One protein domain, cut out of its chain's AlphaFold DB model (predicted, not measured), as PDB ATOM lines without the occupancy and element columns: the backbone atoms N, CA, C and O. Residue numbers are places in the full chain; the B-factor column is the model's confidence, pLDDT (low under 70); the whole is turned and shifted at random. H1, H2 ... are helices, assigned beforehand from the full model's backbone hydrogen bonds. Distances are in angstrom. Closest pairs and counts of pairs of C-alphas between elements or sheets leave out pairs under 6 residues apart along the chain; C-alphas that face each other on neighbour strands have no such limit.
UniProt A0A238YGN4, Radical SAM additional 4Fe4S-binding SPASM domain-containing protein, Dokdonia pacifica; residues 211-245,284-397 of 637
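What this domain is: This is residues 211 to 245 and 284 to 397 of the 637 residues of the protein "Radical SAM additional 4Fe4S-binding SPASM domain-containing protein" of Dokdonia pacifica (UniProt A0A238YGN4). The short helix H4 sits in the middle, with two groups of helices on either side of it: the longest helix, H5, crossed by H2, and H6 with H3 and H7 on it. Long loops join these parts, and at the H2 end residues 214 to 220 stick out. The printed part has 149 residues with seven named helices, H1 to H7 in chain order, and no named strand; the class is all helix, though only 67 residues, under half, are in named elements. The whole is compact, with a radius of gyration of the C-alphas of 15.8 A, and spans 53 by 41 by 23 A.

How they stand to each other: Start at H5, residues 329 to 345. With residues 336 to 343 alone it touches H2, residues 223 to 232; their closest C-alphas, those of Glu 229 and Ile 339, are 6.4 A apart. These two run the same way at a steep tilt of 69 degrees, only just short of about perpendicular. Next look at H4, residues 306 to 309: H4 and H5 are near each other, with 5 pairs of C-alphas within 10 A. H4 is close to H2 but not clearly touching, the closest C-alphas being those of Leu 231 and Ile 308 at 5.8 A. H4 is also close to H6, residues 357 to 369, but not clearly touching, with C-alphas 307 and 361 closest at 6.5 A. With residues 365 to 369 alone H6 touches H3, residues 285 to 292, opposite ways at a shallow tilt of 29 degrees; C-alphas 288 and 365 are closest, at 6.5 A. With residues 360 to 364 alone H6 touches H7, residues 376 to 385, about perpendicular at 74 degrees; C-alphas 360 and 383 are closest, at 6.9 A. Helix packing is mostly crossed, but only just, with 1 of 3 tilted pairs shallow. H1, residues 211 to 215, touches no helix. Every O i to N i+4 pair is within hydrogen-bond range in H1, H2, H5, H6 and H7, and 3 of 4 are in H3; H4 is too short for such a pair.

Where its parts are: Find C-alpha 329 at (275.982, 155.138, 331.589); from there H5 runs 24.4 A to C-alpha 345 at (290.012, 150.625, 351.035). H6 is 18.4 A long, H2 14.4 A, H7 14.2 A and H3 11.1 A. H7 ends at C-alpha 385, (272.215, 172.173, 359.241).

The domain as a whole: The farthest C-alphas, of Lys 218 and Glu 397, are 53.6 A apart. Residues 246 to 283 are cut out, and C-alphas 245 and 284 are 7.2 A apart across the cut. The links H3 to H4, H4 to H5 and H5 to H6 are long. Mean pLDDT of the printed part is 90.3; residues 387 to 397 are under 70.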
ATOM      1  N   LYS A 211     295.297 152.302 335.743       96.94
ATOM      2  CA  LYS A 211     296.445 151.498 336.199       96.94
ATOM      3  C   LYS A 211     297.776 152.097 335.750       96.94
ATOM      4  O   LYS A 211     298.740 152.045 336.511       96.94
ATOM      5  N   LEU A 212     297.838 152.658 334.541       97.75
ATOM      6  CA  LEU A 212     299.024 153.355 334.040       97.75
ATOM      7  C   LEU A 212     299.390 154.541 334.946       97.75
ATOM      8  O   LEU A 212     300.546 154.657 335.350       97.75
ATOM      9  N   GLU A 213     298.405 155.364 335.316       96.56
ATOM     10  CA  GLU A 213     298.587 156.482 336.250       96.56
ATOM     11  C   GLU A 213     299.105 156.025 337.611       96.56
ATOM     12  O   GLU A 213     300.044 156.608 338.140       96.56
ATOM     13  N   GLN A 214     298.539 154.951 338.161       93.38
ATOM     14  CA  GLN A 214     298.904 154.468 339.495       93.38
ATOM     15  C   GLN A 214     300.295 153.829 339.558       93.38
ATOM     16  O   GLN A 214     300.972 153.941 340.579       93.38
ATOM     17  N   ASN A 215     300.702 153.121 338.501       95.94
ATOM     18  CA  ASN A 215     301.865 152.234 338.556       95.94
ATOM     19  C   ASN A 215     303.095 152.773 337.819       95.94
ATOM     20  O   ASN A 215     304.208 152.328 338.109       95.94
ATOM     21  N   HIS A 216     302.912 153.666 336.843       96.50
ATOM     22  CA  HIS A 216     303.976 154.028 335.904       96.50
ATOM     23  C   HIS A 216     304.188 155.534 335.740       96.50
ATOM     24  O   HIS A 216     305.340 155.942 335.593       96.50
ATOM     25  N   LEU A 217     303.126 156.348 335.782       97.06
ATOM     26  CA  LEU A 217     303.249 157.807 335.681       97.06
ATOM     27  C   LEU A 217     303.687 158.415 337.018       97.06
ATOM     28  O   LEU A 217     303.324 157.939 338.093       97.06
ATOM     29  N   LYS A 218     304.505 159.466 336.953       96.25
ATOM     30  CA  LYS A 218     305.090 160.126 338.138       96.25
ATOM     31  C   LYS A 218     304.481 161.492 338.422       96.25
ATOM     32  O   LYS A 218     304.433 161.928 339.569       96.25
ATOM     33  N   THR A 219     304.099 162.193 337.367       95.88
ATOM     34  CA  THR A 219     303.689 163.600 337.364       95.88
ATOM     35  C   THR A 219     302.482 163.849 336.471       95.88
ATOM     36  O   THR A 219     301.697 164.746 336.768       95.88
ATOM     37  N   LEU A 220     302.324 163.070 335.397       97.31
ATOM     38  CA  LEU A 220     301.184 163.157 334.501       97.31
ATOM     39  C   LEU A 220     299.959 162.529 335.157       97.31
ATOM     40  O   LEU A 220     300.000 161.388 335.609       97.31
ATOM     41  N   THR A 221     298.852 163.266 335.151       96.31
ATOM     42  CA  THR A 221     297.560 162.787 335.654       96.31
ATOM     43  C   THR A 221     296.495 162.796 334.565       96.31
ATOM     44  O   THR A 221     296.451 163.725 333.744       96.31
ATOM     45  N   PHE A 222     295.586 161.826 334.621       97.06
ATOM     46  CA  PHE A 222     294.302 161.881 333.941       97.06
ATOM     47  C   PHE A 222     293.264 162.511 334.873       97.06
ATOM     48  O   PHE A 222     292.830 161.924 335.865       97.06
ATOM     49  N   ASP A 223     292.836 163.725 334.534       92.12
ATOM     50  CA  ASP A 223     291.909 164.520 335.351       92.12
ATOM     51  C   ASP A 223     290.610 163.773 335.705       92.12
ATOM     52  O   ASP A 223     290.106 163.894 336.821       92.12
ATOM     53  N   ILE A 224     290.100 162.947 334.792       94.69
ATOM     54  CA  ILE A 224     288.825 162.244 334.935       94.69
ATOM     55  C   ILE A 224     288.759 161.340 336.176       94.69
ATOM     56  O   ILE A 224     287.729 161.316 336.844       94.69
ATOM     57  N   PHE A 225     289.833 160.627 336.536       95.69
ATOM     58  CA  PHE A 225     289.803 159.720 337.693       95.69
ATOM     59  C   PHE A 225     289.820 160.499 339.006       95.69
ATOM     60  O   PHE A 225     289.082 160.165 339.935       95.69
ATOM     61  N   GLN A 226     290.600 161.580 339.059       93.62
ATOM     62  CA  GLN A 226     290.625 162.478 340.208       93.62
ATOM     63  C   GLN A 226     289.292 163.222 340.372       93.62
ATOM     64  O   GLN A 226     288.818 163.387 341.494       93.62
ATOM     65  N   GLU A 227     288.668 163.665 339.275       95.56
ATOM     66  CA  GLU A 227     287.332 164.272 339.296       95.56
ATOM     67  C   GLU A 227     286.304 163.312 339.909       95.56
ATOM     68  O   GLU A 227     285.532 163.716 340.775       95.56
ATOM     69  N   ILE A 228     286.326 162.038 339.510       96.38
ATOM     70  CA  ILE A 228     285.429 161.013 340.054       96.38
ATOM     71  C   ILE A 228     285.675 160.777 341.548       96.38
ATOM     72  O   ILE A 228     284.717 160.699 342.319       96.38
ATOM     73  N   GLU A 229     286.938 160.681 341.967       96.06
ATOM     74  CA  GLU A 229     287.295 160.519 343.380       96.06
ATOM     75  C   GLU A 229     286.772 161.694 344.221       96.06
ATOM     76  O   GLU A 229     286.108 161.479 345.236       96.06
ATOM     77  N   LYS A 230     286.968 162.933 343.751       95.94
ATOM     78  CA  LYS A 230     286.432 164.142 344.394       95.94
ATOM     79  C   LYS A 230     284.906 164.128 344.473       95.94
ATOM     80  O   LYS A 230     284.354 164.356 345.546       95.94
ATOM     81  N   LEU A 231     284.216 163.777 343.386       96.00
ATOM     82  CA  LEU A 231     282.753 163.686 343.359       96.00
ATOM     83  C   LEU A 231     282.215 162.685 344.389       96.00
ATOM     84  O   LEU A 231     281.264 162.990 345.112       96.00
ATOM     85  N   LEU A 232     282.829 161.502 344.478       96.94
ATOM     86  CA  LEU A 232     282.465 160.473 345.457       96.94
ATOM     87  C   LEU A 232     282.707 160.933 346.903       96.94
ATOM     88  O   LEU A 232     282.003 160.481 347.806       96.94
ATOM     89  N   LEU A 233     283.643 161.862 347.107       96.50
ATOM     90  CA  LEU A 233     283.962 162.507 348.384       96.50
ATOM     91  C   LEU A 233     283.271 163.868 348.582       96.50
ATOM     92  O   LEU A 233     283.606 164.592 349.516       96.50
ATOM     93  N   VAL A 234     282.255 164.186 347.769       94.69
ATOM     94  CA  VAL A 234     281.434 165.406 347.898       94.69
ATOM     95  C   VAL A 234     282.228 166.701 347.632       94.69
ATOM     96  O   VAL A 234     281.946 167.747 348.211       94.69
ATOM     97  N   ASP A 235     283.211 166.654 346.737       93.69
ATOM     98  CA  ASP A 235     283.904 167.830 346.202       93.69
ATOM     99  C   ASP A 235     283.651 167.941 344.693       93.69
ATOM    100  O   ASP A 235     284.191 167.190 343.881       93.69
ATOM    101  N   ASP A 236     282.789 168.879 344.303       91.56
ATOM    102  CA  ASP A 236     282.446 169.156 342.911       91.56
ATOM    103  C   ASP A 236     282.839 170.566 342.442       91.56
ATOM    104  O   ASP A 236     282.456 170.958 341.340       91.56
ATOM    105  N   ASP A 237     283.661 171.300 343.204       86.50
ATOM    106  CA  ASP A 237     284.060 172.685 342.890       86.50
ATOM    107  C   ASP A 237     284.822 172.811 341.567       86.50
ATOM    108  O   ASP A 237     284.622 173.748 340.794       86.50
ATOM    109  N   ASN A 238     285.741 171.874 341.326       85.75
ATOM    110  CA  ASN A 238     286.703 171.927 340.227       85.75
ATOM    111  C   ASN A 238     286.635 170.653 339.385       85.75
ATOM    112  O   ASN A 238     287.652 170.008 339.132       85.75
ATOM    113  N   THR A 239     285.420 170.267 339.000       91.75
ATOM    114  CA  THR A 239     285.164 169.101 338.150       91.75
ATOM    115  C   THR A 239     284.653 169.530 336.778       91.75
ATOM    116  O   THR A 239     284.042 170.591 336.616       91.75
ATOM    117  N   GLY A 240     284.921 168.712 335.760       90.56
ATOM    118  CA  GLY A 240     284.490 168.968 334.395       90.56
ATOM    119  C   GLY A 240     282.979 169.175 334.274       90.56
ATOM    120  O   GLY A 240     282.180 168.581 334.995       90.56
ATOM    121  N   CYS A 241     282.573 169.984 333.293       90.94
ATOM    122  CA  CYS A 241     281.173 170.374 333.080       90.94
ATOM    123  C   CYS A 241     280.190 169.199 332.956       90.94
ATOM    124  O   CYS A 241     279.001 169.361 333.221       90.94
ATOM    125  N   VAL A 242     280.682 168.032 332.545       91.94
ATOM    126  CA  VAL A 242     279.901 166.819 332.305       91.94
ATOM    127  C   VAL A 242     279.332 166.192 333.588       91.94
ATOM    128  O   VAL A 242     278.371 165.432 333.510       91.94
ATOM    129  N   TRP A 243     279.877 166.552 334.755       93.00
ATOM    130  CA  TRP A 243     279.429 166.103 336.084       93.00
ATOM    131  C   TRP A 243     278.398 167.040 336.738       93.00
ATOM    132  O   TRP A 243     277.877 166.787 337.832       93.00
ATOM    133  N   HIS A 244     278.089 168.143 336.055       91.31
ATOM    134  CA  HIS A 244     277.166 169.177 336.508       91.31
ATOM    135  C   HIS A 244     275.833 169.101 335.770       91.31
ATOM    136  O   HIS A 244     275.737 168.593 334.652       91.31
ATOM    137  N   ALA A 245     274.789 169.660 336.383       92.00
ATOM    138  CA  ALA A 245     273.475 169.757 335.764       92.00
ATOM    139  C   ALA A 245     273.460 170.845 334.666       92.00
ATOM    140  O   ALA A 245     273.095 171.995 334.901       92.00
ATOM    141  N   TYR A 284     266.065 172.891 334.837       91.19
ATOM    142  CA  TYR A 284     266.570 171.589 335.306       91.19
ATOM    143  C   TYR A 284     265.639 170.423 334.970       91.19
ATOM    144  O   TYR A 284     265.731 169.342 335.553       91.19
ATOM    145  N   ASP A 285     264.772 170.635 333.982       89.69
ATOM    146  CA  ASP A 285     263.705 169.722 333.571       89.69
ATOM    147  C   ASP A 285     264.222 168.319 333.274       89.69
ATOM    148  O   ASP A 285     263.679 167.327 333.760       89.69
ATOM    149  N   ARG A 286     265.344 168.251 332.545       93.75
ATOM    150  CA  ARG A 286     266.051 167.007 332.234       93.75
ATOM    151  C   ARG A 286     266.331 166.190 333.491       93.75
ATOM    152  O   ARG A 286     266.089 164.995 333.512       93.75
ATOM    153  N   TYR A 287     266.872 166.823 334.524       94.12
ATOM    154  CA  TYR A 287     267.378 166.133 335.707       94.12
ATOM    155  C   TYR A 287     266.243 165.673 336.621       94.12
ATOM    156  O   TYR A 287     266.290 164.560 337.141       94.12
ATOM    157  N   ILE A 288     265.192 166.491 336.741       92.50
ATOM    158  CA  ILE A 288     263.949 166.131 337.436       92.50
ATOM    159  C   ILE A 288     263.275 164.941 336.741       92.50
ATOM    160  O   ILE A 288     262.860 163.989 337.399       92.50
ATOM    161  N   SER A 289     263.206 164.973 335.409       93.44
ATOM    162  CA  SER A 289     262.660 163.884 334.598       93.44
ATOM    163  C   SER A 289     263.490 162.604 334.745       93.44
ATOM    164  O   SER A 289     262.970 161.568 335.159       93.44
ATOM    165  N   LEU A 290     264.809 162.682 334.535       95.94
ATOM    166  CA  LEU A 290     265.714 161.539 334.648       95.94
ATOM    167  C   LEU A 290     265.659 160.866 336.020       95.94
ATOM    168  O   LEU A 290     265.688 159.641 336.079       95.94
ATOM    169  N   TYR A 291     265.570 161.623 337.115       95.06
ATOM    170  CA  TYR A 291     265.492 161.040 338.457       95.06
ATOM    171  C   TYR A 291     264.264 160.134 338.652       95.06
ATOM    172  O   TYR A 291     264.318 159.170 339.414       95.06
ATOM    173  N   GLN A 292     263.165 160.436 337.961       93.12
ATOM    174  CA  GLN A 292     261.887 159.738 338.100       93.12
ATOM    175  C   GLN A 292     261.696 158.623 337.063       93.12
ATOM    176  O   GLN A 292     260.983 157.657 337.335       93.12
ATOM    177  N   THR A 293     262.338 158.733 335.898       94.31
ATOM    178  CA  THR A 293     262.215 157.773 334.792       94.31
ATOM    179  C   THR A 293     262.986 156.471 335.074       94.31
ATOM    180  O   THR A 293     264.173 156.537 335.423       94.31
ATOM    181  N   PRO A 294     262.371 155.281 334.902       96.38
ATOM    182  CA  PRO A 294     263.036 153.985 335.035       96.38
ATOM    183  C   PRO A 294     264.270 153.838 334.138       96.38
ATOM    184  O   PRO A 294     264.372 154.439 333.067       96.38
ATOM    185  N   GLN A 295     265.237 153.028 334.568       96.44
ATOM    186  CA  GLN A 295     266.510 152.881 333.858       96.44
ATOM    187  C   GLN A 295     266.357 152.155 332.517       96.44
ATOM    188  O   GLN A 295     267.034 152.502 331.551       96.44
ATOM    189  N   GLU A 296     265.458 151.181 332.457       95.88
ATOM    190  CA  GLU A 296     265.039 150.445 331.265       95.88
ATOM    191  C   GLU A 296     264.349 151.340 330.222       95.88
ATOM    192  O   GLU A 296     264.345 151.025 329.035       95.88
ATOM    193  N   GLU A 297     263.847 152.498 330.652       95.75
ATOM    194  CA  GLU A 297     263.269 153.537 329.797       95.75
ATOM    195  C   GLU A 297     264.268 154.678 329.528       95.75
ATOM    196  O   GLU A 297     263.874 155.751 329.095       95.75
ATOM    197  N   ASN A 298     265.573 154.451 329.741       97.25
ATOM    198  CA  ASN A 298     266.671 155.420 329.576       97.25
ATOM    199  C   ASN A 298     266.715 156.564 330.611       97.25
ATOM    200  O   ASN A 298     267.431 157.556 330.421       97.25
ATOM    201  N   GLY A 299     266.008 156.413 331.730       97.00
ATOM    202  CA  GLY A 299     266.078 157.299 332.888       97.00
ATOM    203  C   GLY A 299     267.154 156.922 333.907       97.00
ATOM    204  O   GLY A 299     268.035 156.106 333.650       97.00
ATOM    205  N   CYS A 300     267.117 157.529 335.090       97.62
ATOM    206  CA  CYS A 300     268.105 157.355 336.163       97.62
ATOM    207  C   CYS A 300     267.491 156.902 337.497       97.62
ATOM    208  O   CYS A 300     268.209 156.886 338.502       97.62
ATOM    209  N   LYS A 301     266.203 156.531 337.524       95.88
ATOM    210  CA  LYS A 301     265.509 156.123 338.749       95.88
ATOM    211  C   LYS A 301     266.303 155.064 339.513       95.88
ATOM    212  O   LYS A 301     266.810 154.092 338.950       95.88
ATOM    213  N   ASP A 302     266.455 155.317 340.808       94.88
ATOM    214  CA  ASP A 302     267.163 154.472 341.776       94.88
ATOM    215  C   ASP A 302     268.663 154.238 341.536       94.88
ATOM    216  O   ASP A 302     269.305 153.537 342.318       94.88
ATOM    217  N   CYS A 303     269.276 154.906 340.554       97.31
ATOM    218  CA  CYS A 303     270.720 154.849 340.359       97.31
ATOM    219  C   CYS A 303     271.467 155.439 341.569       97.31
ATOM    220  O   CYS A 303     271.262 156.594 341.942       97.31
ATOM    221  N   ARG A 304     272.376 154.658 342.168       96.69
ATOM    222  CA  ARG A 304     273.165 155.067 343.347       96.69
ATOM    223  C   ARG A 304     274.210 156.149 343.086       96.69
ATOM    224  O   ARG A 304     274.677 156.790 344.020       96.69
ATOM    225  N   PHE A 305     274.525 156.387 341.818       97.69
ATOM    226  CA  PHE A 305     275.480 157.401 341.381       97.69
ATOM    227  C   PHE A 305     274.807 158.683 340.876       97.69
ATOM    228  O   PHE A 305     275.480 159.552 340.328       97.69
ATOM    229  N   PHE A 306     273.485 158.835 341.022       96.94
ATOM    230  CA  PHE A 306     272.769 159.959 340.415       96.94
ATOM    231  C   PHE A 306     273.241 161.335 340.918       96.94
ATOM    232  O   PHE A 306     273.406 162.233 340.099       96.94
ATOM    233  N   LEU A 307     273.543 161.502 342.212       94.81
ATOM    234  CA  LEU A 307     274.058 162.774 342.754       94.81
ATOM    235  C   LEU A 307     275.351 163.254 342.070       94.81
ATOM    236  O   LEU A 307     275.520 164.450 341.820       94.81
ATOM    237  N   ILE A 308     276.247 162.322 341.740       95.44
ATOM    238  CA  ILE A 308     277.552 162.633 341.139       95.44
ATOM    239  C   ILE A 308     277.501 162.663 339.608       95.44
ATOM    240  O   ILE A 308     278.124 163.515 338.987       95.44
ATOM    241  N   CYS A 309     276.722 161.769 338.995       96.19
ATOM    242  CA  CYS A 309     276.647 161.600 337.546       96.19
ATOM    243  C   CYS A 309     275.596 162.509 336.904       96.19
ATOM    244  O   CYS A 309     275.808 163.040 335.817       96.19
ATOM    245  N   LYS A 310     274.437 162.661 337.558       95.25
ATOM    246  CA  LYS A 310     273.286 163.466 337.114       95.25
ATOM    247  C   LYS A 310     272.791 163.111 335.700       95.25
ATOM    248  O   LYS A 310     272.199 163.933 335.013       95.25
ATOM    249  N   GLY A 311     273.041 161.889 335.227       95.38
ATOM    250  CA  GLY A 311     272.710 161.474 333.859       95.38
ATOM    251  C   GLY A 311     273.671 161.984 332.776       95.38
ATOM    252  O   GLY A 311     273.387 161.783 331.591       95.38
ATOM    253  N   GLN A 312     274.806 162.584 333.164       94.44
ATOM    254  CA  GLN A 312     275.918 162.984 332.291       94.44
ATOM    255  C   GLN A 312     275.549 164.030 331.220       94.44
ATOM    256  O   GLN A 312     274.452 164.590 331.243       94.44
ATOM    257  N   CYS A 313     276.465 164.356 330.305       94.12
ATOM    258  CA  CYS A 313     276.258 165.366 329.260       94.12
ATOM    259  C   CYS A 313     274.989 165.101 328.406       94.12
ATOM    260  O   CYS A 313     274.848 164.008 327.859       94.12
ATOM    261  N   PRO A 314     274.100 166.095 328.178       93.88
ATOM    262  CA  PRO A 314     272.965 165.942 327.252       93.88
ATOM    263  C   PRO A 314     273.397 165.722 325.790       93.88
ATOM    264  O   PRO A 314     272.622 165.227 324.977       93.88
ATOM    265  N   GLY A 315     274.634 166.090 325.439       91.69
ATOM    266  CA  GLY A 315     275.218 165.837 324.120       91.69
ATOM    267  C   GLY A 315     275.609 164.374 323.885       91.69
ATOM    268  O   GLY A 315     275.778 163.976 322.742       91.69
ATOM    269  N   THR A 316     275.722 163.550 324.926       93.06
ATOM    270  CA  THR A 316     276.041 162.115 324.802       93.06
ATOM    271  C   THR A 316     274.837 161.241 325.144       93.06
ATOM    272  O   THR A 316     274.999 160.087 325.537       93.06
ATOM    273  N   SER A 317     273.623 161.796 325.070       94.19
ATOM    274  CA  SER A 317     272.386 161.094 325.402       94.19
ATOM    275  C   SER A 317     272.049 159.971 324.422       94.19
ATOM    276  O   SER A 317     272.267 160.085 323.214       94.19
ATOM    277  N   ILE A 318     271.443 158.902 324.943       93.25
ATOM    278  CA  ILE A 318     270.965 157.760 324.153       93.25
ATOM    279  C   ILE A 318     270.051 158.248 323.018       93.25
ATOM    280  O   ILE A 318     269.155 159.074 323.221       93.25
ATOM    281  N   ASN A 319     270.289 157.727 321.811       89.44
ATOM    282  CA  ASN A 319     269.597 158.092 320.566       89.44
ATOM    283  C   ASN A 319     269.723 159.577 320.163       89.44
ATOM    284  O   ASN A 319     269.015 160.032 319.262       89.44
ATOM    285  N   GLY A 320     270.621 160.337 320.801       88.38
ATOM    286  CA  GLY A 320     270.786 161.773 320.577       88.38
ATOM    287  C   GLY A 320     269.622 162.626 321.093       88.38
ATOM    288  O   GLY A 320     269.497 163.778 320.681       88.38
ATOM    289  N   ASP A 321     268.762 162.079 321.959       92.62
ATOM    290  CA  ASP A 321     267.679 162.824 322.603       92.62
ATOM    291  C   ASP A 321     268.118 163.259 324.000       92.62
ATOM    292  O   ASP A 321     268.285 162.427 324.890       92.62
ATOM    293  N   TRP A 322     268.305 164.564 324.199       93.94
ATOM    294  CA  TRP A 322     268.850 165.122 325.439       93.94
ATOM    295  C   TRP A 322     268.033 164.771 326.689       93.94
ATOM    296  O   TRP A 322     268.561 164.881 327.793       93.94
ATOM    297  N   ARG A 323     266.767 164.351 326.548       94.44
ATOM    298  CA  ARG A 323     265.914 163.926 327.671       94.44
ATOM    299  C   ARG A 323     266.328 162.571 328.247       94.44
ATOM    300  O   ARG A 323     266.025 162.302 329.402       94.44
ATOM    301  N   ASN A 324     267.060 161.759 327.484       96.56
ATOM    302  CA  ASN A 324     267.644 160.505 327.954       96.56
ATOM    303  C   ASN A 324     268.953 160.739 328.719       96.56
ATOM    304  O   ASN A 324     269.663 161.741 328.524       96.56
ATOM    305  N   ARG A 325     269.329 159.763 329.551       96.94
ATOM    306  CA  ARG A 325     270.680 159.684 330.120       96.94
ATOM    307  C   ARG A 325     271.728 159.443 329.031       96.94
ATOM    308  O   ARG A 325     271.394 159.073 327.902       96.94
ATOM    309  N   SER A 326     272.998 159.620 329.383       95.94
ATOM    310  CA  SER A 326     274.103 159.330 328.469       95.94
ATOM    311  C   SER A 326     274.176 157.856 328.054       95.94
ATOM    312  O   SER A 326     273.945 156.965 328.869       95.94
ATOM    313  N   GLU A 327     274.575 157.602 326.805       94.88
ATOM    314  CA  GLU A 327     274.913 156.262 326.307       94.88
ATOM    315  C   GLU A 327     276.129 155.642 327.010       94.88
ATOM    316  O   GLU A 327     276.296 154.432 326.985       94.88
ATOM    317  N   HIS A 328     276.945 156.446 327.697       96.44
ATOM    318  CA  HIS A 328     278.100 155.978 328.465       96.44
ATOM    319  C   HIS A 328     277.746 155.587 329.911       96.44
ATOM    320  O   HIS A 328     278.627 155.521 330.763       96.44
ATOM    321  N   CYS A 329     276.461 155.388 330.226       97.31
ATOM    322  CA  CYS A 329     275.982 155.138 331.589       97.31
ATOM    323  C   CYS A 329     276.692 153.957 332.266       97.31
ATOM    324  O   CYS A 329     277.217 154.126 333.366       97.31
ATOM    325  N   GLU A 330     276.737 152.793 331.617       97.19
ATOM    326  CA  GLU A 330     277.344 151.600 332.216       97.19
ATOM    327  C   GLU A 330     278.871 151.721 332.293       97.19
ATOM    328  O   GLU A 330     279.448 151.389 333.322       97.19
ATOM    329  N   ILE A 331     279.510 152.356 331.299       98.06
ATOM    330  CA  ILE A 331     280.946 152.686 331.347       98.06
ATOM    331  C   ILE A 331     281.272 153.482 332.615       98.06
ATOM    332  O   ILE A 331     282.204 153.152 333.346       98.06
ATOM    333  N   TRP A 332     280.497 154.534 332.901       97.75
ATOM    334  CA  TRP A 332     280.741 155.359 334.081       97.75
ATOM    335  C   TRP A 332     280.441 154.630 335.384       97.75
ATOM    336  O   TRP A 332     281.189 154.822 336.335       97.75
ATOM    337  N   LYS A 333     279.393 153.796 335.440       97.88
ATOM    338  CA  LYS A 333     279.105 152.973 336.624       97.88
ATOM    339  C   LYS A 333     280.290 152.077 336.970       97.88
ATOM    340  O   LYS A 333     280.734 152.117 338.109       97.88
ATOM    341  N   GLU A 334     280.852 151.370 335.997       98.06
ATOM    342  CA  GLU A 334     282.010 150.494 336.214       98.06
ATOM    343  C   GLU A 334     283.232 151.271 336.732       98.06
ATOM    344  O   GLU A 334     283.858 150.894 337.723       98.06
ATOM    345  N   VAL A 335     283.539 152.426 336.132       97.62
ATOM    346  CA  VAL A 335     284.651 153.275 336.599       97.62
ATOM    347  C   VAL A 335     284.380 153.840 338.000       97.62
ATOM    348  O   VAL A 335     285.294 153.891 338.829       97.62
ATOM    349  N   PHE A 336     283.136 154.234 338.295       97.94
ATOM    350  CA  PHE A 336     282.745 154.661 339.637       97.94
ATOM    351  C   PHE A 336     282.949 153.548 340.654       97.94
ATOM    352  O   PHE A 336     283.471 153.828 341.723       97.94
ATOM    353  N   GLU A 337     282.581 152.309 340.338       97.88
ATOM    354  CA  GLU A 337     282.713 151.173 341.251       97.88
ATOM    355  C   GLU A 337     284.166 150.860 341.593       97.88
ATOM    356  O   GLU A 337     284.490 150.644 342.761       97.88
ATOM    357  N   VAL A 338     285.066 150.926 340.612       96.56
ATOM    358  CA  VAL A 338     286.500 150.734 340.861       96.56
ATOM    359  C   VAL A 338     287.066 151.837 341.764       96.56
ATOM    360  O   VAL A 338     287.803 151.553 342.712       96.56
ATOM    361  N   ILE A 339     286.715 153.103 341.519       96.50
ATOM    362  CA  ILE A 339     287.187 154.221 342.356       96.50
ATOM    363  C   ILE A 339     286.531 154.189 343.742       96.50
ATOM    364  O   ILE A 339     287.185 154.461 344.746       96.50
ATOM    365  N   GLU A 340     285.265 153.796 343.821       96.38
ATOM    366  CA  GLU A 340     284.537 153.591 345.069       96.38
ATOM    367  C   GLU A 340     285.243 152.564 345.961       96.38
ATOM    368  O   GLU A 340     285.485 152.845 347.135       96.38
ATOM    369  N   GLN A 341     285.659 151.423 345.401       96.19
ATOM    370  CA  GLN A 341     286.425 150.399 346.122       96.19
ATOM    371  C   GLN A 341     287.765 150.939 346.639       96.19
ATOM    372  O   GLN A 341     288.146 150.656 347.777       96.19
ATOM    373  N   LYS A 342     288.465 151.764 345.848       94.56
ATOM    374  CA  LYS A 342     289.702 152.442 346.281       94.56
ATOM    375  C   LYS A 342     289.444 153.363 347.481       94.56
ATOM    376  O   LYS A 342     290.187 153.310 348.462       94.56
ATOM    377  N   ILE A 343     288.387 154.175 347.431       96.25
ATOM    378  CA  ILE A 343     287.997 155.077 348.525       96.25
ATOM    379  C   ILE A 343     287.678 154.271 349.792       96.25
ATOM    380  O   ILE A 343     288.204 154.570 350.867       96.25
ATOM    381  N   GLN A 344     286.890 153.203 349.665       95.94
ATOM    382  CA  GLN A 344     286.566 152.317 350.785       95.94
ATOM    383  C   GLN A 344     287.812 151.666 351.396       95.94
ATOM    384  O   GLN A 344     287.941 151.619 352.619       95.94
ATOM    385  N   PHE A 345     288.753 151.205 350.567       94.81
ATOM    386  CA  PHE A 345     290.012 150.625 351.035       94.81
ATOM    387  C   PHE A 345     290.850 151.627 351.846       94.81
ATOM    388  O   PHE A 345     291.554 151.237 352.775       94.81
ATOM    389  N   SER A 346     290.724 152.927 351.555       94.12
ATOM    390  CA  SER A 346     291.336 154.008 352.343       94.12
ATOM    391  C   SER A 346     290.554 154.404 353.609       94.12
ATOM    392  O   SER A 346     290.938 155.349 354.296       94.12
ATOM    393  N   GLY A 347     289.466 153.697 353.935       95.44
ATOM    394  CA  GLY A 347     288.665 153.913 355.144       95.44
ATOM    395  C   GLY A 347     287.654 155.061 355.056       95.44
ATOM    396  O   GLY A 347     287.101 155.462 356.079       95.44
ATOM    397  N   GLN A 348     287.407 155.598 353.861       96.31
ATOM    398  CA  GLN A 348     286.451 156.683 353.631       96.31
ATOM    399  C   GLN A 348     285.118 156.142 353.094       96.31
ATOM    400  O   GLN A 348     285.076 155.109 352.425       96.31
ATOM    401  N   LEU A 349     284.014 156.840 353.387       94.62
ATOM    402  CA  LEU A 349     282.671 156.468 352.934       94.62
ATOM    403  C   LEU A 349     282.272 157.300 351.701       94.62
ATOM    404  O   LEU A 349     282.025 158.499 351.849       94.62
ATOM    405  N   PRO A 350     282.161 156.692 350.509       96.88
ATOM    406  CA  PRO A 350     281.710 157.389 349.310       96.88
ATOM    407  C   PRO A 350     280.215 157.741 349.386       96.88
ATOM    408  O   PRO A 350     279.394 156.965 349.886       96.88
ATOM    409  N   ILE A 351     279.833 158.903 348.847       95.50
ATOM    410  CA  ILE A 351     278.458 159.428 348.932       95.50
ATOM    411  C   ILE A 351     277.410 158.520 348.272       95.50
ATOM    412  O   ILE A 351     276.261 158.458 348.713       95.50
ATOM    413  N   SER A 352     277.811 157.755 347.257       96.19
ATOM    414  CA  SER A 352     277.000 156.744 346.567       96.19
ATOM    415  C   SER A 352     276.504 155.618 347.484       96.19
ATOM    416  O   SER A 352     275.488 154.990 347.181       96.19
ATOM    417  N   GLN A 353     277.178 155.376 348.613       95.31
ATOM    418  CA  GLN A 353     276.812 154.363 349.610       95.31
ATOM    419  C   GLN A 353     276.278 154.960 350.918       95.31
ATOM    420  O   GLN A 353     275.950 154.230 351.854       95.31
ATOM    421  N   HIS A 354     276.170 156.287 351.010       93.75
ATOM    422  CA  HIS A 354     275.699 156.945 352.220       93.75
ATOM    423  C   HIS A 354     274.229 156.585 352.508       93.75
ATOM    424  O   HIS A 354     273.361 156.744 351.648       93.75
ATOM    425  N   LEU A 355     273.910 156.165 353.742       91.25
ATOM    426  CA  LEU A 355     272.556 155.720 354.136       91.25
ATOM    427  C   LEU A 355     271.470 156.784 353.910       91.25
ATOM    428  O   LEU A 355     270.302 156.467 353.709       91.25
ATOM    429  N   LYS A 356     271.871 158.059 353.935       89.62
ATOM    430  CA  LYS A 356     270.999 159.227 353.753       89.62
ATOM    431  C   LYS A 356     271.051 159.821 352.340       89.62
ATOM    432  O   LYS A 356     270.540 160.911 352.114       89.62
ATOM    433  N   ARG A 357     271.636 159.109 351.365       92.88
ATOM    434  CA  ARG A 357     271.733 159.544 349.957       92.88
ATOM    435  C   ARG A 357     270.387 160.001 349.388       92.88
ATOM    436  O   ARG A 357     270.323 161.039 348.744       92.88
ATOM    437  N   LYS A 358     269.312 159.255 349.653       90.81
ATOM    438  CA  LYS A 358     267.961 159.584 349.166       90.81
ATOM    439  C   LYS A 358     267.435 160.918 349.710       90.81
ATOM    440  O   LYS A 358     266.737 161.626 348.995       90.81
ATOM    441  N   GLU A 359     267.792 161.289 350.939       90.88
ATOM    442  CA  GLU A 359     267.422 162.593 351.508       90.88
ATOM    443  C   GLU A 359     268.156 163.734 350.793       90.88
ATOM    444  O   GLU A 359     267.535 164.735 350.439       90.88
ATOM    445  N   LEU A 360     269.446 163.552 350.492       91.81
ATOM    446  CA  LEU A 360     270.236 164.504 349.702       91.81
ATOM    447  C   LEU A 360     269.709 164.641 348.267       91.81
ATOM    448  O   LEU A 360     269.617 165.749 347.747       91.81
ATOM    449  N   GLU A 361     269.323 163.533 347.631       93.19
ATOM    450  CA  GLU A 361     268.692 163.541 346.304       93.19
ATOM    451  C   GLU A 361     267.393 164.350 346.305       93.19
ATOM    452  O   GLU A 361     267.207 165.208 345.443       93.19
ATOM    453  N   ASN A 362     266.539 164.147 347.311       89.19
ATOM    454  CA  ASN A 362     265.302 164.909 347.475       89.19
ATOM    455  C   ASN A 362     265.566 166.402 347.715       89.19
ATOM    456  O   ASN A 362     264.893 167.248 347.122       89.19
ATOM    457  N   LEU A 363     266.571 166.741 348.528       90.25
ATOM    458  CA  LEU A 363     266.969 168.131 348.744       90.25
ATOM    459  C   LEU A 363     267.451 168.779 347.436       90.25
ATOM    460  O   LEU A 363     267.016 169.882 347.100       90.25
ATOM    461  N   ASN A 364     268.276 168.077 346.657       92.00
ATOM    462  CA  ASN A 364     268.780 168.567 345.376       92.00
ATOM    463  C   ASN A 364     267.656 168.759 344.343       92.00
ATOM    464  O   ASN A 364     267.610 169.779 343.655       92.00
ATOM    465  N   LEU A 365     266.693 167.832 344.280       90.06
ATOM    466  CA  LEU A 365     265.494 167.984 343.447       90.06
ATOM    467  C   LEU A 365     264.697 169.228 343.829       90.06
ATOM    468  O   LEU A 365     264.262 169.965 342.946       90.06
ATOM    469  N   SER A 366     264.563 169.511 345.129       86.75
ATOM    470  CA  SER A 366     263.883 170.719 345.602       86.75
ATOM    471  C   SER A 366     264.563 172.007 345.118       86.75
ATOM    472  O   SER A 366     263.884 172.993 344.825       86.75
ATOM    473  N   HIS A 367     265.896 172.006 344.989       89.25
ATOM    474  CA  HIS A 367     266.656 173.130 344.437       89.25
ATOM    475  C   HIS A 367     266.461 173.258 342.930       89.25
ATOM    476  O   HIS A 367     266.167 174.352 342.449       89.25
ATOM    477  N   TRP A 368     266.522 172.149 342.191       89.69
ATOM    478  CA  TRP A 368     266.259 172.145 340.751       89.69
ATOM    479  C   TRP A 368     264.845 172.618 340.409       89.69
ATOM    480  O   TRP A 368     264.673 173.404 339.479       89.69
ATOM    481  N   MET A 369     263.841 172.240 341.202       82.88
ATOM    482  CA  MET A 369     262.472 172.758 341.075       82.88
ATOM    483  C   MET A 369     262.385 174.272 341.296       82.88
ATOM    484  O   MET A 369     261.558 174.944 340.685       82.88
ATOM    485  N   LYS A 370     263.271 174.824 342.130       82.56
ATOM    486  CA  LYS A 370     263.430 176.268 342.366       82.56
ATOM    487  C   LYS A 370     264.400 176.928 341.378       82.56
ATOM    488  O   LYS A 370     264.823 178.057 341.615       82.56
ATOM    489  N   GLN A 371     264.765 176.238 340.296       85.12
ATOM    490  CA  GLN A 371     265.713 176.696 339.279       85.12
ATOM    491  C   GLN A 371     267.099 177.054 339.838       85.12
ATOM    492  O   GLN A 371     267.745 178.002 339.393       85.12
ATOM    493  N   LYS A 372     267.581 176.265 340.804       86.81
ATOM    494  CA  LYS A 372     268.915 176.394 341.400       86.81
ATOM    495  C   LYS A 372     269.701 175.099 341.244       86.81
ATOM    496  O   LYS A 372     269.191 174.031 341.555       86.81
ATOM    497  N   ASN A 373     270.962 175.200 340.826       88.94
ATOM    498  CA  ASN A 373     271.930 174.109 340.939       88.94
ATOM    499  C   ASN A 373     272.882 174.418 342.084       88.94
ATOM    500  O   ASN A 373     273.570 175.438 342.051       88.94
ATOM    501  N   VAL A 374     272.893 173.540 343.077       90.44
ATOM    502  CA  VAL A 374     273.725 173.653 344.273       90.44
ATOM    503  C   VAL A 374     274.856 172.639 344.157       90.44
ATOM    504  O   VAL A 374     274.646 171.528 343.669       90.44
ATOM    505  N   LEU A 375     276.057 173.038 344.568       92.00
ATOM    506  CA  LEU A 375     277.204 172.138 344.634       92.00
ATOM    507  C   LEU A 375     276.965 171.069 345.703       92.00
ATOM    508  O   LEU A 375     276.345 171.340 346.733       92.00
ATOM    509  N   LEU A 376     277.472 169.858 345.496       92.06
ATOM    510  CA  LEU A 376     277.287 168.739 346.420       92.06
ATOM    511  C   LEU A 376     277.793 169.069 347.827       92.06
ATOM    512  O   LEU A 376     277.132 168.719 348.806       92.06
ATOM    513  N   LYS A 377     278.920 169.780 347.946       90.88
ATOM    514  CA  LYS A 377     279.462 170.191 349.253       90.88
ATOM    515  C   LYS A 377     278.496 171.101 350.022       90.88
ATOM    516  O   LYS A 377     278.322 170.944 351.231       90.88
ATOM    517  N   ASP A 378     277.840 172.020 349.315       92.25
ATOM    518  CA  ASP A 378     276.927 173.007 349.891       92.25
ATOM    519  C   ASP A 378     275.587 172.348 350.216       92.25
ATOM    520  O   ASP A 378     275.008 172.610 351.266       92.25
ATOM    521  N   LEU A 379     275.153 171.410 349.370       92.00
ATOM    522  CA  LEU A 379     273.986 170.565 349.599       92.00
ATOM    523  C   LEU A 379     274.149 169.710 350.865       92.00
ATOM    524  O   LEU A 379     273.242 169.642 351.690       92.00
ATOM    525  N   VAL A 380     275.308 169.066 351.046       91.56
ATOM    526  CA  VAL A 380     275.598 168.265 352.247       91.56
ATOM    527  C   VAL A 380     275.713 169.148 353.486       91.56
ATOM    528  O   VAL A 380     275.276 168.736 354.562       91.56
ATOM    529  N   LYS A 381     276.276 170.354 353.358       91.06
ATOM    530  CA  LYS A 381     276.310 171.335 354.446       91.06
ATOM    531  C   LYS A 381     274.896 171.750 354.862       91.06
ATOM    532  O   LYS A 381     274.575 171.652 356.041       91.06
ATOM    533  N   GLU A 382     274.053 172.130 353.905       90.50
ATOM    534  CA  GLU A 382     272.651 172.490 354.143       90.50
ATOM    535  C   GLU A 382     271.883 171.339 354.804       90.50
ATOM    536  O   GLU A 382     271.208 171.543 355.810       90.50
ATOM    537  N   TRP A 383     272.035 170.112 354.297       88.62
ATOM    538  CA  TRP A 383     271.387 168.930 354.867       88.62
ATOM    539  C   TRP A 383     271.791 168.681 356.331       88.62
ATOM    540  O   TRP A 383     270.931 168.376 357.153       88.62
ATOM    541  N   LYS A 384     273.073 168.870 356.683       87.12
ATOM    542  CA  LYS A 384     273.557 168.752 358.075       87.12
ATOM    543  C   LYS A 384     273.004 169.843 358.996       87.12
ATOM    544  O   LYS A 384     272.814 169.593 360.179       87.12
ATOM    545  N   GLU A 385     272.770 171.046 358.477       85.75
ATOM    546  CA  GLU A 385     272.215 172.173 359.241       85.75
ATOM    547  C   GLU A 385     270.691 172.044 359.461       85.75
ATOM    548  O   GLU A 385     270.144 172.639 360.388       85.75
ATOM    549  N   GLN A 386     269.996 171.246 358.641       71.50
ATOM    550  CA  GLN A 386     268.533 171.104 358.619       71.50
ATOM    551  C   GLN A 386     267.982 169.930 359.458       71.50
ATOM    552  O   GLN A 386     266.947 169.379 359.087       71.50
ATOM    553  N   GLU A 387     268.592 169.575 360.602       49.91
ATOM    554  CA  GLU A 387     268.303 168.363 361.418       49.91
ATOM    555  C   GLU A 387     266.819 168.039 361.756       49.91
ATOM    556  O   GLU A 387     266.566 166.977 362.311       49.91
ATOM    557  N   ASN A 388     265.815 168.862 361.410       47.03
ATOM    558  CA  ASN A 388     264.387 168.532 361.564       47.03
ATOM    559  C   ASN A 388     263.410 169.109 360.507       47.03
ATOM    560  O   ASN A 388     262.201 169.084 360.741       47.03
ATOM    561  N   ILE A 389     263.852 169.659 359.365       47.03
ATOM    562  CA  ILE A 389     262.925 170.317 358.413       47.03
ATOM    563  C   ILE A 389     263.363 170.117 356.955       47.03
ATOM    564  O   ILE A 389     263.741 171.066 356.278       47.03
ATOM    565  N   VAL A 390     263.256 168.901 356.419       46.72
ATOM    566  CA  VAL A 390     263.079 168.754 354.966       46.72
ATOM    567  C   VAL A 390     261.630 168.364 354.752       46.72
ATOM    568  O   VAL A 390     261.206 167.273 355.130       46.72
ATOM    569  N   GLY A 391     260.845 169.288 354.195       45.56
ATOM    570  CA  GLY A 391     259.523 168.958 353.683       45.56
ATOM    571  C   GLY A 391     259.691 167.822 352.684       45.56
ATOM    572  O   GLY A 391     260.315 168.011 351.643       45.56
ATOM    573  N   ASN A 392     259.213 166.630 353.043       47.25
ATOM    574  CA  ASN A 392     259.248 165.474 352.162       47.25
ATOM    575  C   ASN A 392     258.567 165.866 350.849       47.25
ATOM    576  O   ASN A 392     257.355 166.077 350.829       47.25
ATOM    577  N   ILE A 393     259.329 165.949 349.755       52.50
ATOM    578  CA  ILE A 393     258.726 165.873 348.427       52.50
ATOM    579  C   ILE A 393     258.132 164.471 348.365       52.50
ATOM    580  O   ILE A 393     258.861 163.477 348.311       52.50
ATOM    581  N   ASN A 394     256.809 164.387 348.469       48.78
ATOM    582  CA  ASN A 394     256.101 163.125 348.410       48.78
ATOM    583  C   ASN A 394     256.089 162.641 346.955       48.78
ATOM    584  O   ASN A 394     255.132 162.850 346.220       48.78
ATOM    585  N   LEU A 395     257.166 161.974 346.540       52.62
ATOM    586  CA  LEU A 395     257.280 161.342 345.218       52.62
ATOM    587  C   LEU A 395     256.219 160.243 344.985       52.62
ATOM    588  O   LEU A 395     256.135 159.706 343.885       52.62
ATOM    589  N   ASN A 396     255.412 159.896 345.997       46.38
ATOM    590  CA  ASN A 396     254.296 158.963 345.855       46.38
ATOM    591  C   ASN A 396     253.044 159.596 345.212       46.38
ATOM    592  O   ASN A 396     252.100 158.866 344.926       46.38
ATOM    593  N   GLU A 397     253.011 160.916 344.980       52.38
ATOM    594  CA  GLU A 397     251.856 161.628 344.391       52.38
ATOM    595  C   GLU A 397     251.852 161.681 342.850       52.38
ATOM    596  O   GLU A 397     250.989 162.324 342.257       52.38
TER     597      GLU A 397